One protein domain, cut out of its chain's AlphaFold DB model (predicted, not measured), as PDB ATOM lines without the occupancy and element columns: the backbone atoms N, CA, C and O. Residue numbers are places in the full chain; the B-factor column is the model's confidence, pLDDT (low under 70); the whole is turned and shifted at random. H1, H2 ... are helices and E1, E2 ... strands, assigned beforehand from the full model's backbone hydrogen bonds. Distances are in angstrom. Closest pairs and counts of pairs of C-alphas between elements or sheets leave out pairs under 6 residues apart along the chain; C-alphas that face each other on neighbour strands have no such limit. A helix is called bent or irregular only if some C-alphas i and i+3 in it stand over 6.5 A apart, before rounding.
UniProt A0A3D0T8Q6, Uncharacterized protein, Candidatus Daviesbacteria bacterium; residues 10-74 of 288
ATOM      1  N   LYS A  10     -39.486  -7.117 -33.685       88.44
ATOM      2  CA  LYS A  10     -40.908  -6.743 -33.588       88.44
ATOM      3  C   LYS A  10     -41.141  -5.339 -33.019       88.44
ATOM      4  O   LYS A  10     -42.212  -4.782 -33.234       88.44
ATOM      5  N   ASP A  11     -40.152  -4.774 -32.331       87.62
ATOM      6  CA  ASP A  11     -40.231  -3.461 -31.689       87.62
ATOM      7  C   ASP A  11     -39.288  -2.429 -32.327       87.62
ATOM      8  O   ASP A  11     -39.162  -1.324 -31.805       87.62
ATOM      9  N   LEU A  12     -38.649  -2.743 -33.465       86.81
ATOM     10  CA  LEU A  12     -37.691  -1.853 -34.144       86.81
ATOM     11  C   LEU A  12     -38.237  -0.440 -34.377       86.81
ATOM     12  O   LEU A  12     -37.517   0.534 -34.184       86.81
ATOM     13  N   ASN A  13     -39.513  -0.324 -34.741       89.56
ATOM     14  CA  ASN A  13     -40.185   0.954 -34.983       89.56
ATOM     15  C   ASN A  13     -40.434   1.790 -33.713       89.56
ATOM     16  O   ASN A  13     -40.801   2.957 -33.817       89.56
ATOM     17  N   LYS A  14     -40.265   1.208 -32.521       89.38
ATOM     18  CA  LYS A  14     -40.445   1.875 -31.223       89.38
ATOM     19  C   LYS A  14     -39.121   2.186 -30.525       89.38
ATOM     20  O   LYS A  14     -39.143   2.870 -29.502       89.38
ATOM     21  N   ILE A  15     -38.002   1.665 -31.031       92.81
ATOM     22  CA  ILE A  15     -36.683   1.853 -30.426       92.81
ATOM     23  C   ILE A  15     -36.128   3.216 -30.819       92.81
ATOM     24  O   ILE A  15     -36.033   3.549 -31.998       92.81
ATOM     25  N   SER A  16     -35.687   3.973 -29.817       94.94
ATOM     26  CA  SER A  16     -34.918   5.197 -30.027       94.94
ATOM     27  C   SER A  16     -33.461   4.937 -29.677       94.94
ATOM     28  O   SER A  16     -33.094   4.942 -28.503       94.94
ATOM     29  N   TRP A  17     -32.622   4.687 -30.681       94.62
ATOM     30  CA  TRP A  17     -31.217   4.351 -30.455       94.62
ATOM     31  C   TRP A  17     -30.424   5.530 -29.897       94.62
ATOM     32  O   TRP A  17     -30.386   6.613 -30.478       94.62
ATOM     33  N   LYS A  18     -29.714   5.285 -28.799       94.44
ATOM     34  CA  LYS A  18     -28.763   6.220 -28.207       94.44
ATOM     35  C   LYS A  18     -27.367   5.629 -28.216       94.44
ATOM     36  O   LYS A  18     -27.154   4.561 -27.644       94.44
ATOM     37  N   LYS A  19     -26.413   6.348 -28.815       94.56
ATOM     38  CA  LYS A  19     -24.991   5.998 -28.729       94.56
ATOM     39  C   LYS A  19     -24.503   6.246 -27.304       94.56
ATOM     40  O   LYS A  19     -24.612   7.359 -26.797       94.56
ATOM     41  N   ILE A  20     -23.975   5.213 -26.662       92.06
ATOM     42  CA  ILE A  20     -23.475   5.286 -25.281       92.06
ATOM     43  C   ILE A  20     -21.964   5.463 -25.252       92.06
ATOM     44  O   ILE A  20     -21.448   6.234 -24.445       92.06
ATOM     45  N   TYR A  21     -21.253   4.753 -26.123       90.31
ATOM     46  CA  TYR A  21     -19.821   4.929 -26.305       90.31
ATOM     47  C   TYR A  21     -19.401   4.512 -27.709       90.31
ATOM     48  O   TYR A  21     -20.107   3.776 -28.402       90.31
ATOM     49  N   GLU A  22     -18.188   4.923 -28.057       91.88
ATOM     50  CA  GLU A  22     -17.431   4.414 -29.190       91.88
ATOM     51  C   GLU A  22     -15.958   4.311 -28.786       91.88
ATOM     52  O   GLU A  22     -15.395   5.279 -28.273       91.88
ATOM     53  N   ARG A  23     -15.373   3.112 -28.881       88.69
ATOM     54  CA  ARG A  23     -14.011   2.829 -28.388       88.69
ATOM     55  C   ARG A  23     -13.444   1.534 -28.963       88.69
ATOM     56  O   ARG A  23     -14.208   0.711 -29.466       88.69
ATOM     57  N   GLU A  24     -12.142   1.325 -28.770       86.62
ATOM     58  CA  GLU A  24     -11.455   0.065 -29.076       86.62
ATOM     59  C   GLU A  24     -12.250  -1.122 -28.523       86.62
ATOM     60  O   GLU A  24     -12.716  -1.095 -27.373       86.62
ATOM     61  N   TYR A  25     -12.446  -2.135 -29.367       83.38
ATOM     62  CA  TYR A  25     -13.201  -3.323 -29.002       83.38
ATOM     63  C   TYR A  25     -12.604  -3.985 -27.754       83.38
ATOM     64  O   TYR A  25     -11.399  -4.201 -27.649       83.38
ATOM     65  N   GLY A  26     -13.473  -4.334 -26.808       81.31
ATOM     66  CA  GLY A  26     -13.103  -5.169 -25.678       81.31
ATOM     67  C   GLY A  26     -14.231  -6.134 -25.359       81.31
ATOM     68  O   GLY A  26     -15.332  -5.679 -25.056       81.31
ATOM     69  N   VAL A  27     -13.973  -7.441 -25.353       82.12
ATOM     70  CA  VAL A  27     -14.957  -8.516 -25.121       82.12
ATOM     71  C   VAL A  27     -15.825  -8.222 -23.892       82.12
ATOM     72  O   VAL A  27     -17.051  -8.326 -23.933       82.12
ATOM     73  N   GLN A  28     -15.201  -7.789 -22.789       80.19
ATOM     74  CA  GLN A  28     -15.908  -7.469 -21.543       80.19
ATOM     75  C   GLN A  28     -16.801  -6.225 -21.626       80.19
ATOM     76  O   GLN A  28     -17.774  -6.125 -20.874       80.19
ATOM     77  N   TYR A  29     -16.460  -5.272 -22.495       76.00
ATOM     78  CA  TYR A  29     -17.230  -4.049 -22.709       76.00
ATOM     79  C   TYR A  29     -18.235  -4.170 -23.850       76.00
ATOM     80  O   TYR A  29     -19.215  -3.451 -23.809       76.00
ATOM     81  N   SER A  30     -18.058  -5.090 -24.792       79.88
ATOM     82  CA  SER A  30     -18.937  -5.224 -25.951       79.88
ATOM     83  C   SER A  30     -19.872  -6.427 -25.808       79.88
ATOM     84  O   SER A  30     -21.055  -6.271 -25.522       79.88
ATOM     85  N   GLU A  31     -19.360  -7.648 -25.931       74.81
ATOM     86  CA  GLU A  31     -20.204  -8.851 -25.992       74.81
ATOM     87  C   GLU A  31     -20.766  -9.247 -24.629       74.81
ATOM     88  O   GLU A  31     -21.970  -9.459 -24.452       74.81
ATOM     89  N   VAL A  32     -19.886  -9.304 -23.630       77.75
ATOM     90  CA  VAL A  32     -20.271  -9.673 -22.267       77.75
ATOM     91  C   VAL A  32     -21.212  -8.617 -21.702       77.75
ATOM     92  O   VAL A  32     -22.184  -8.948 -21.039       77.75
ATOM     93  N   ALA A  33     -20.966  -7.350 -22.016       76.00
ATOM     94  CA  ALA A  33     -21.801  -6.232 -21.611       76.00
ATOM     95  C   ALA A  33     -23.256  -6.372 -22.043       76.00
ATOM     96  O   ALA A  33     -24.152  -6.280 -21.208       76.00
ATOM     97  N   VAL A  34     -23.467  -6.631 -23.336       83.12
ATOM     98  CA  VAL A  34     -24.789  -6.853 -23.922       83.12
ATOM     99  C   VAL A  34     -25.465  -8.000 -23.169       83.12
ATOM    100  O   VAL A  34     -26.515  -7.818 -22.556       83.12
ATOM    101  N   SER A  35     -24.823  -9.164 -23.078       84.94
ATOM    102  CA  SER A  35     -25.411 -10.303 -22.361       84.94
ATOM    103  C   SER A  35     -25.764  -9.975 -20.898       84.94
ATOM    104  O   SER A  35     -26.867 -10.259 -20.428       84.94
ATOM    105  N   LEU A  36     -24.877  -9.295 -20.171       85.94
ATOM    106  CA  LEU A  36     -25.105  -8.955 -18.767       85.94
ATOM    107  C   LEU A  36     -26.232  -7.935 -18.576       85.94
ATOM    108  O   LEU A  36     -27.068  -8.121 -17.693       85.94
ATOM    109  N   LEU A  37     -26.302  -6.888 -19.400       87.38
ATOM    110  CA  LEU A  37     -27.385  -5.901 -19.342       87.38
ATOM    111  C   LEU A  37     -28.750  -6.518 -19.681       87.38
ATOM    112  O   LEU A  37     -29.774  -6.046 -19.187       87.38
ATOM    113  N   ALA A  38     -28.767  -7.592 -20.470       86.06
ATOM    114  CA  ALA A  38     -29.971  -8.347 -20.795       86.06
ATOM    115  C   ALA A  38     -30.388  -9.331 -19.687       86.06
ATOM    116  O   ALA A  38     -31.582  -9.499 -19.435       86.06
ATOM    117  N   PHE A  39     -29.427  -9.982 -19.020       89.75
ATOM    118  CA  PHE A  39     -29.719 -11.191 -18.238       89.75
ATOM    119  C   PHE A  39     -29.250 -11.172 -16.776       89.75
ATOM    120  O   PHE A  39     -29.795 -11.917 -15.960       89.75
ATOM    121  N   ALA A  40     -28.313 -10.307 -16.380       92.31
ATOM    122  CA  ALA A  40     -27.769 -10.274 -15.018       92.31
ATOM    123  C   ALA A  40     -28.669  -9.501 -14.030       92.31
ATOM    124  O   ALA A  40     -28.252  -8.526 -13.397       92.31
ATOM    125  N   LYS A  41     -29.911  -9.974 -13.850       92.19
ATOM    126  CA  LYS A  41     -30.949  -9.375 -12.979       92.19
ATOM    127  C   LYS A  41     -30.525  -9.225 -11.512       92.19
ATOM    128  O   LYS A  41     -31.003  -8.340 -10.805       92.19
ATOM    129  N   TYR A  42     -29.593 -10.062 -11.046       91.19
ATOM    130  CA  TYR A  42     -29.025  -9.950  -9.698       91.19
ATOM    131  C   TYR A  42     -28.263  -8.631  -9.494       91.19
ATOM    132  O   TYR A  42     -28.191  -8.123  -8.371       91.19
ATOM    133  N   HIS A  43     -27.718  -8.043 -10.567       94.75
ATOM    134  CA  HIS A  43     -26.950  -6.801 -10.539       94.75
ATOM    135  C   HIS A  43     -27.724  -5.631 -11.141       94.75
ATOM    136  O   HIS A  43     -27.890  -4.612 -10.471       94.75
ATOM    137  N   PHE A  44     -28.275  -5.804 -12.342       94.19
ATOM    138  CA  PHE A  44     -29.045  -4.781 -13.045       94.19
ATOM    139  C   PHE A  44     -30.538  -4.923 -12.715       94.19
ATOM    140  O   PHE A  44     -31.174  -5.870 -13.175       94.19
ATOM    141  N   PRO A  45     -31.119  -4.015 -11.903       90.81
ATOM    142  CA  PRO A  45     -32.517  -4.132 -11.477       90.81
ATOM    143  C   PRO A  45     -33.506  -3.940 -12.631       90.81
ATOM    144  O   PRO A  45     -34.623  -4.442 -12.568       90.81
ATOM    145  N   ILE A  46     -33.089  -3.227 -13.676       92.69
ATOM    146  CA  ILE A  46     -33.781  -3.139 -14.955       92.69
ATOM    147  C   ILE A  46     -32.819  -3.679 -16.004       92.69
ATOM    148  O   ILE A  46     -31.682  -3.221 -16.077       92.69
ATOM    149  N   THR A  47     -33.269  -4.646 -16.793       89.81
ATOM    150  CA  THR A  47     -32.511  -5.211 -17.913       89.81
ATOM    151  C   THR A  47     -32.963  -4.596 -19.233       89.81
ATOM    152  O   THR A  47     -34.112  -4.166 -19.349       89.81
ATOM    153  N   SER A  48     -32.092  -4.593 -20.241       87.75
ATOM    154  CA  SER A  48     -32.425  -4.141 -21.595       87.75
ATOM    155  C   SER A  48     -32.072  -5.200 -22.631       87.75
ATOM    156  O   SER A  48     -30.943  -5.680 -22.676       87.75
ATOM    157  N   LEU A  49     -33.043  -5.538 -23.480       88.94
ATOM    158  CA  LEU A  49     -32.849  -6.407 -24.644       88.94
ATOM    159  C   LEU A  49     -32.601  -5.604 -25.929       88.94
ATOM    160  O   LEU A  49     -31.993  -6.117 -26.863       88.94
ATOM    161  N   ALA A  50     -33.046  -4.344 -25.975       91.38
ATOM    162  CA  ALA A  50     -32.910  -3.453 -27.124       91.38
ATOM    163  C   ALA A  50     -31.553  -2.741 -27.084       91.38
ATOM    164  O   ALA A  50     -31.432  -1.603 -26.629       91.38
ATOM    165  N   GLN A  51     -30.519  -3.456 -27.511       91.62
ATOM    166  CA  GLN A  51     -29.129  -3.017 -27.483       91.62
ATOM    167  C   GLN A  51     -28.348  -3.673 -28.621       91.62
ATOM    168  O   GLN A  51     -28.607  -4.825 -28.971       91.62
ATOM    169  N   ILE A  52     -27.399  -2.938 -29.195       90.69
ATOM    170  CA  ILE A  52     -26.562  -3.396 -30.306       90.69
ATOM    171  C   ILE A  52     -25.134  -2.892 -30.139       90.69
ATOM    172  O   ILE A  52     -24.898  -1.785 -29.655       90.69
ATOM    173  N   VAL A  53     -24.182  -3.707 -30.581       90.56
ATOM    174  CA  VAL A  53     -22.804  -3.286 -30.825       90.56
ATOM    175  C   VAL A  53     -22.573  -3.394 -32.323       90.56
ATOM    176  O   VAL A  53     -22.816  -4.450 -32.903       90.56
ATOM    177  N   ILE A  54     -22.131  -2.304 -32.939       90.31
ATOM    178  CA  ILE A  54     -21.810  -2.242 -34.367       90.31
ATOM    179  C   ILE A  54     -20.365  -1.761 -34.556       90.31
ATOM    180  O   ILE A  54     -19.809  -1.147 -33.635       90.31
ATOM    181  N   PRO A  55     -19.739  -2.016 -35.717       91.81
ATOM    182  CA  PRO A  55     -18.486  -1.360 -36.075       91.81
ATOM    183  C   PRO A  55     -18.619   0.168 -35.976       91.81
ATOM    184  O   PRO A  55     -19.623   0.732 -36.412       91.81
ATOM    185  N   GLY A  56     -17.635   0.812 -35.351       89.81
ATOM    186  CA  GLY A  56     -17.507   2.268 -35.276       89.81
ATOM    187  C   GLY A  56     -16.466   2.797 -36.264       89.81
ATOM    188  O   GLY A  56     -16.059   2.105 -37.195       89.81
ATOM    189  N   GLU A  57     -16.008   4.023 -36.043       90.44
ATOM    190  CA  GLU A  57     -14.923   4.643 -36.795       90.44
ATOM    191  C   GLU A  57     -13.593   3.904 -36.569       90.44
ATOM    192  O   GLU A  57     -13.167   3.650 -35.435       90.44
ATOM    193  N   GLY A  58     -12.908   3.568 -37.664       87.44
ATOM    194  CA  GLY A  58     -11.630   2.856 -37.630       87.44
ATOM    195  C   GLY A  58     -11.762   1.437 -37.067       87.44
ATOM    196  O   GLY A  58     -12.512   0.619 -37.589       87.44
ATOM    197  N   SER A  59     -11.003   1.134 -36.010       83.31
ATOM    198  CA  SER A  59     -11.026  -0.157 -35.302       83.31
ATOM    199  C   SER A  59     -11.938  -0.164 -34.067       83.31
ATOM    200  O   SER A  59     -11.894  -1.095 -33.256       83.31
ATOM    201  N   ASN A  60     -12.756   0.878 -33.887       89.62
ATOM    202  CA  ASN A  60     -13.639   0.989 -32.737       89.62
ATOM    203  C   ASN A  60     -14.911   0.149 -32.896       89.62
ATOM    204  O   ASN A  60     -15.355  -0.202 -33.987       89.62
ATOM    205  N   SER A  61     -15.540  -0.117 -31.758       91.06
ATOM    206  CA  SER A  61     -16.908  -0.607 -31.650       91.06
ATOM    207  C   SER A  61     -17.785   0.470 -31.018       91.06
ATOM    208  O   SER A  61     -17.369   1.148 -30.070       91.06
ATOM    209  N   ALA A  62     -18.998   0.623 -31.538       92.94
ATOM    210  CA  ALA A  62     -19.993   1.557 -31.038       92.94
ATOM    211  C   ALA A  62     -21.151   0.791 -30.391       92.94
ATOM    212  O   ALA A  62     -21.726  -0.116 -30.996       92.94
ATOM    213  N   PHE A  63     -21.494   1.162 -29.157       92.69
ATOM    214  CA  PHE A  63     -22.598   0.561 -28.410       92.69
ATOM    215  C   PHE A  63     -23.806   1.492 -28.391       92.69
ATOM    216  O   PHE A  63     -23.708   2.654 -27.977       92.69
ATOM    217  N   TYR A  64     -24.948   0.942 -28.792       93.50
ATOM    218  CA  TYR A  64     -26.239   1.608 -28.765       93.50
ATOM    219  C   TYR A  64     -27.229   0.827 -27.914       93.50
ATOM    220  O   TYR A  64     -27.226  -0.403 -27.868       93.50
ATOM    221  N   ILE A  65     -28.121   1.566 -27.278       93.38
ATOM    222  CA  ILE A  65     -29.229   1.037 -26.487       93.38
ATOM    223  C   ILE A  65     -30.448   1.924 -26.711       93.38
ATOM    224  O   ILE A  65     -30.307   3.118 -26.989       93.38
ATOM    225  N   ASP A  66     -31.640   1.351 -26.595       94.44
ATOM    226  CA  ASP A  66     -32.876   2.127 -26.546       94.44
ATOM    227  C   ASP A  66     -32.826   3.173 -25.412       94.44
ATOM    228  O   ASP A  66     -32.554   2.840 -24.255       94.44
ATOM    229  N   ASP A  67     -33.102   4.439 -25.725       94.62
ATOM    230  CA  ASP A  67     -32.970   5.562 -24.789       94.62
ATOM    231  C   ASP A  67     -33.892   5.414 -23.571       94.62
ATOM    232  O   ASP A  67     -33.473   5.644 -22.434       94.62
ATOM    233  N   ARG A  68     -35.126   4.924 -23.764       93.06
ATOM    234  CA  ARG A  68     -36.050   4.672 -22.643       93.06
ATOM    235  C   ARG A  68     -35.506   3.585 -21.721       93.06
ATOM    236  O   ARG A  68     -35.583   3.711 -20.497       93.06
ATOM    237  N   SER A  69     -34.952   2.526 -22.300       92.50
ATOM    238  CA  SER A  69     -34.319   1.436 -21.560       92.50
ATOM    239  C   SER A  69     -33.079   1.915 -20.805       92.50
ATOM    240  O   SER A  69     -32.900   1.557 -19.641       92.50
ATOM    241  N   TRP A  70     -32.273   2.791 -21.410       93.44
ATOM    242  CA  TRP A  70     -31.122   3.408 -20.753       93.44
ATOM    243  C   TRP A  70     -31.517   4.261 -19.549       93.44
ATOM    244  O   TRP A  70     -30.943   4.097 -18.474       93.44
ATOM    245  N   ILE A  71     -32.522   5.131 -19.692       93.62
ATOM    246  CA  ILE A  71     -33.013   5.969 -18.588       93.62
ATOM    247  C   ILE A  71     -33.456   5.088 -17.413       93.62
ATOM    248  O   ILE A  71     -32.985   5.272 -16.289       93.62
ATOM    249  N   LYS A  72     -34.284   4.067 -17.672       94.44
ATOM    250  CA  LYS A  72     -34.751   3.139 -16.627       94.44
ATOM    251  C   LYS A  72     -33.604   2.358 -15.978       94.44
ATOM    252  O   LYS A  72     -33.619   2.148 -14.764       94.44
ATOM    253  N   LEU A  73     -32.606   1.941 -16.761       93.94
ATOM    254  CA  LEU A  73     -31.402   1.271 -16.266       93.94
ATOM    255  C   LEU A  73     -30.613   2.176 -15.308       93.94
ATOM    256  O   LEU A  73     -30.298   1.755 -14.193       93.94
ATOM    257  N   VAL A  74     -30.333   3.419 -15.714       94.31
ATOM    258  CA  VAL A  74     -29.622   4.418 -14.897       94.31
ATOM    259  C   VAL A  74     -30.380   4.677 -13.594       94.31
ATOM    260  O   VAL A  74     -29.796   4.614 -12.512       94.31
TER     261      VAL A  74
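This is residues 10 to 74 of the 288 residues of an uncharacterized protein of Candidatus Daviesbacteria bacterium (UniProt A0A3D0T8Q6). What is the main picture? A small antiparallel sheet, in the order E1 E3 E2, has H2 over one face along E2 and H3 over the same face at the end where E3 stops, while H1 lies off the sheet before E1. What is printed? The printed part has 65 residues, with three named helices and three named strands in the order H1 E1 H2 E2 E3 H3; the class is mixed, helices and strands. It is compact, with a radius of gyration of the C-alphas of 11.8 A and spans of 32 by 29 by 21 A.

Where are the strands? E1, residues 17 to 24, starts at C-alpha (-31.217, 4.351, -30.455), spans 20.3 A and bends by 53 degrees at residue 20. E3, residues 60 to 66, spans 20.2 A, and E2, residues 51 to 55, 13.8 A. Where are the helices? H2 is residues 31 to 39, 12.5 A; H3, residues 67 to 74, 10.5 A, ends at C-alpha (-29.622, 4.418, -14.897). H1, residues 10 to 14, 8.9 A, is irregular: C-alphas 10 and 13 are 7.9 A apart.

How do the strands pair? Inner strand E3 is antiparallel to E1, with N 20 and O 63 at 2.9 A, and forms a hairpin with E2, with N 52 and O 64 at 2.9 A. E1, H2, E2 form a split strand-helix-strand unit, E3 lying between its two strands, with a right-handed crossover. Where are the helices? In two layers, helices on one face of a sheet, H2 is over E2 at a height over the sheet of 9.3 A, the closest C-alphas being Val 34 and Gln 51, 6.8 A; H3, at 10.2 A, is over E1 and only just over E3, with 3 C-alphas, and its closest C-alpha pair with E1 is Asp 67 and Lys 18, 5.5 A. H1 is not on the sheet, and H2 and H3 are apart. Are the helix backbones complete? Every O i to N i+4 pair is within hydrogen-bond range in H2 and H3; H1 has 0 of 1, and 1 of 2 O i to N i+3 pairs.

How large is it? The two C-alphas farthest apart, Tyr 42 and Gly 58, are 35.3 A apart. Is anything missing or uncertain? The printed part has no cut, the link H2 to E2 is long with 11 residues, and no printed residue is under 70 in pLDDT.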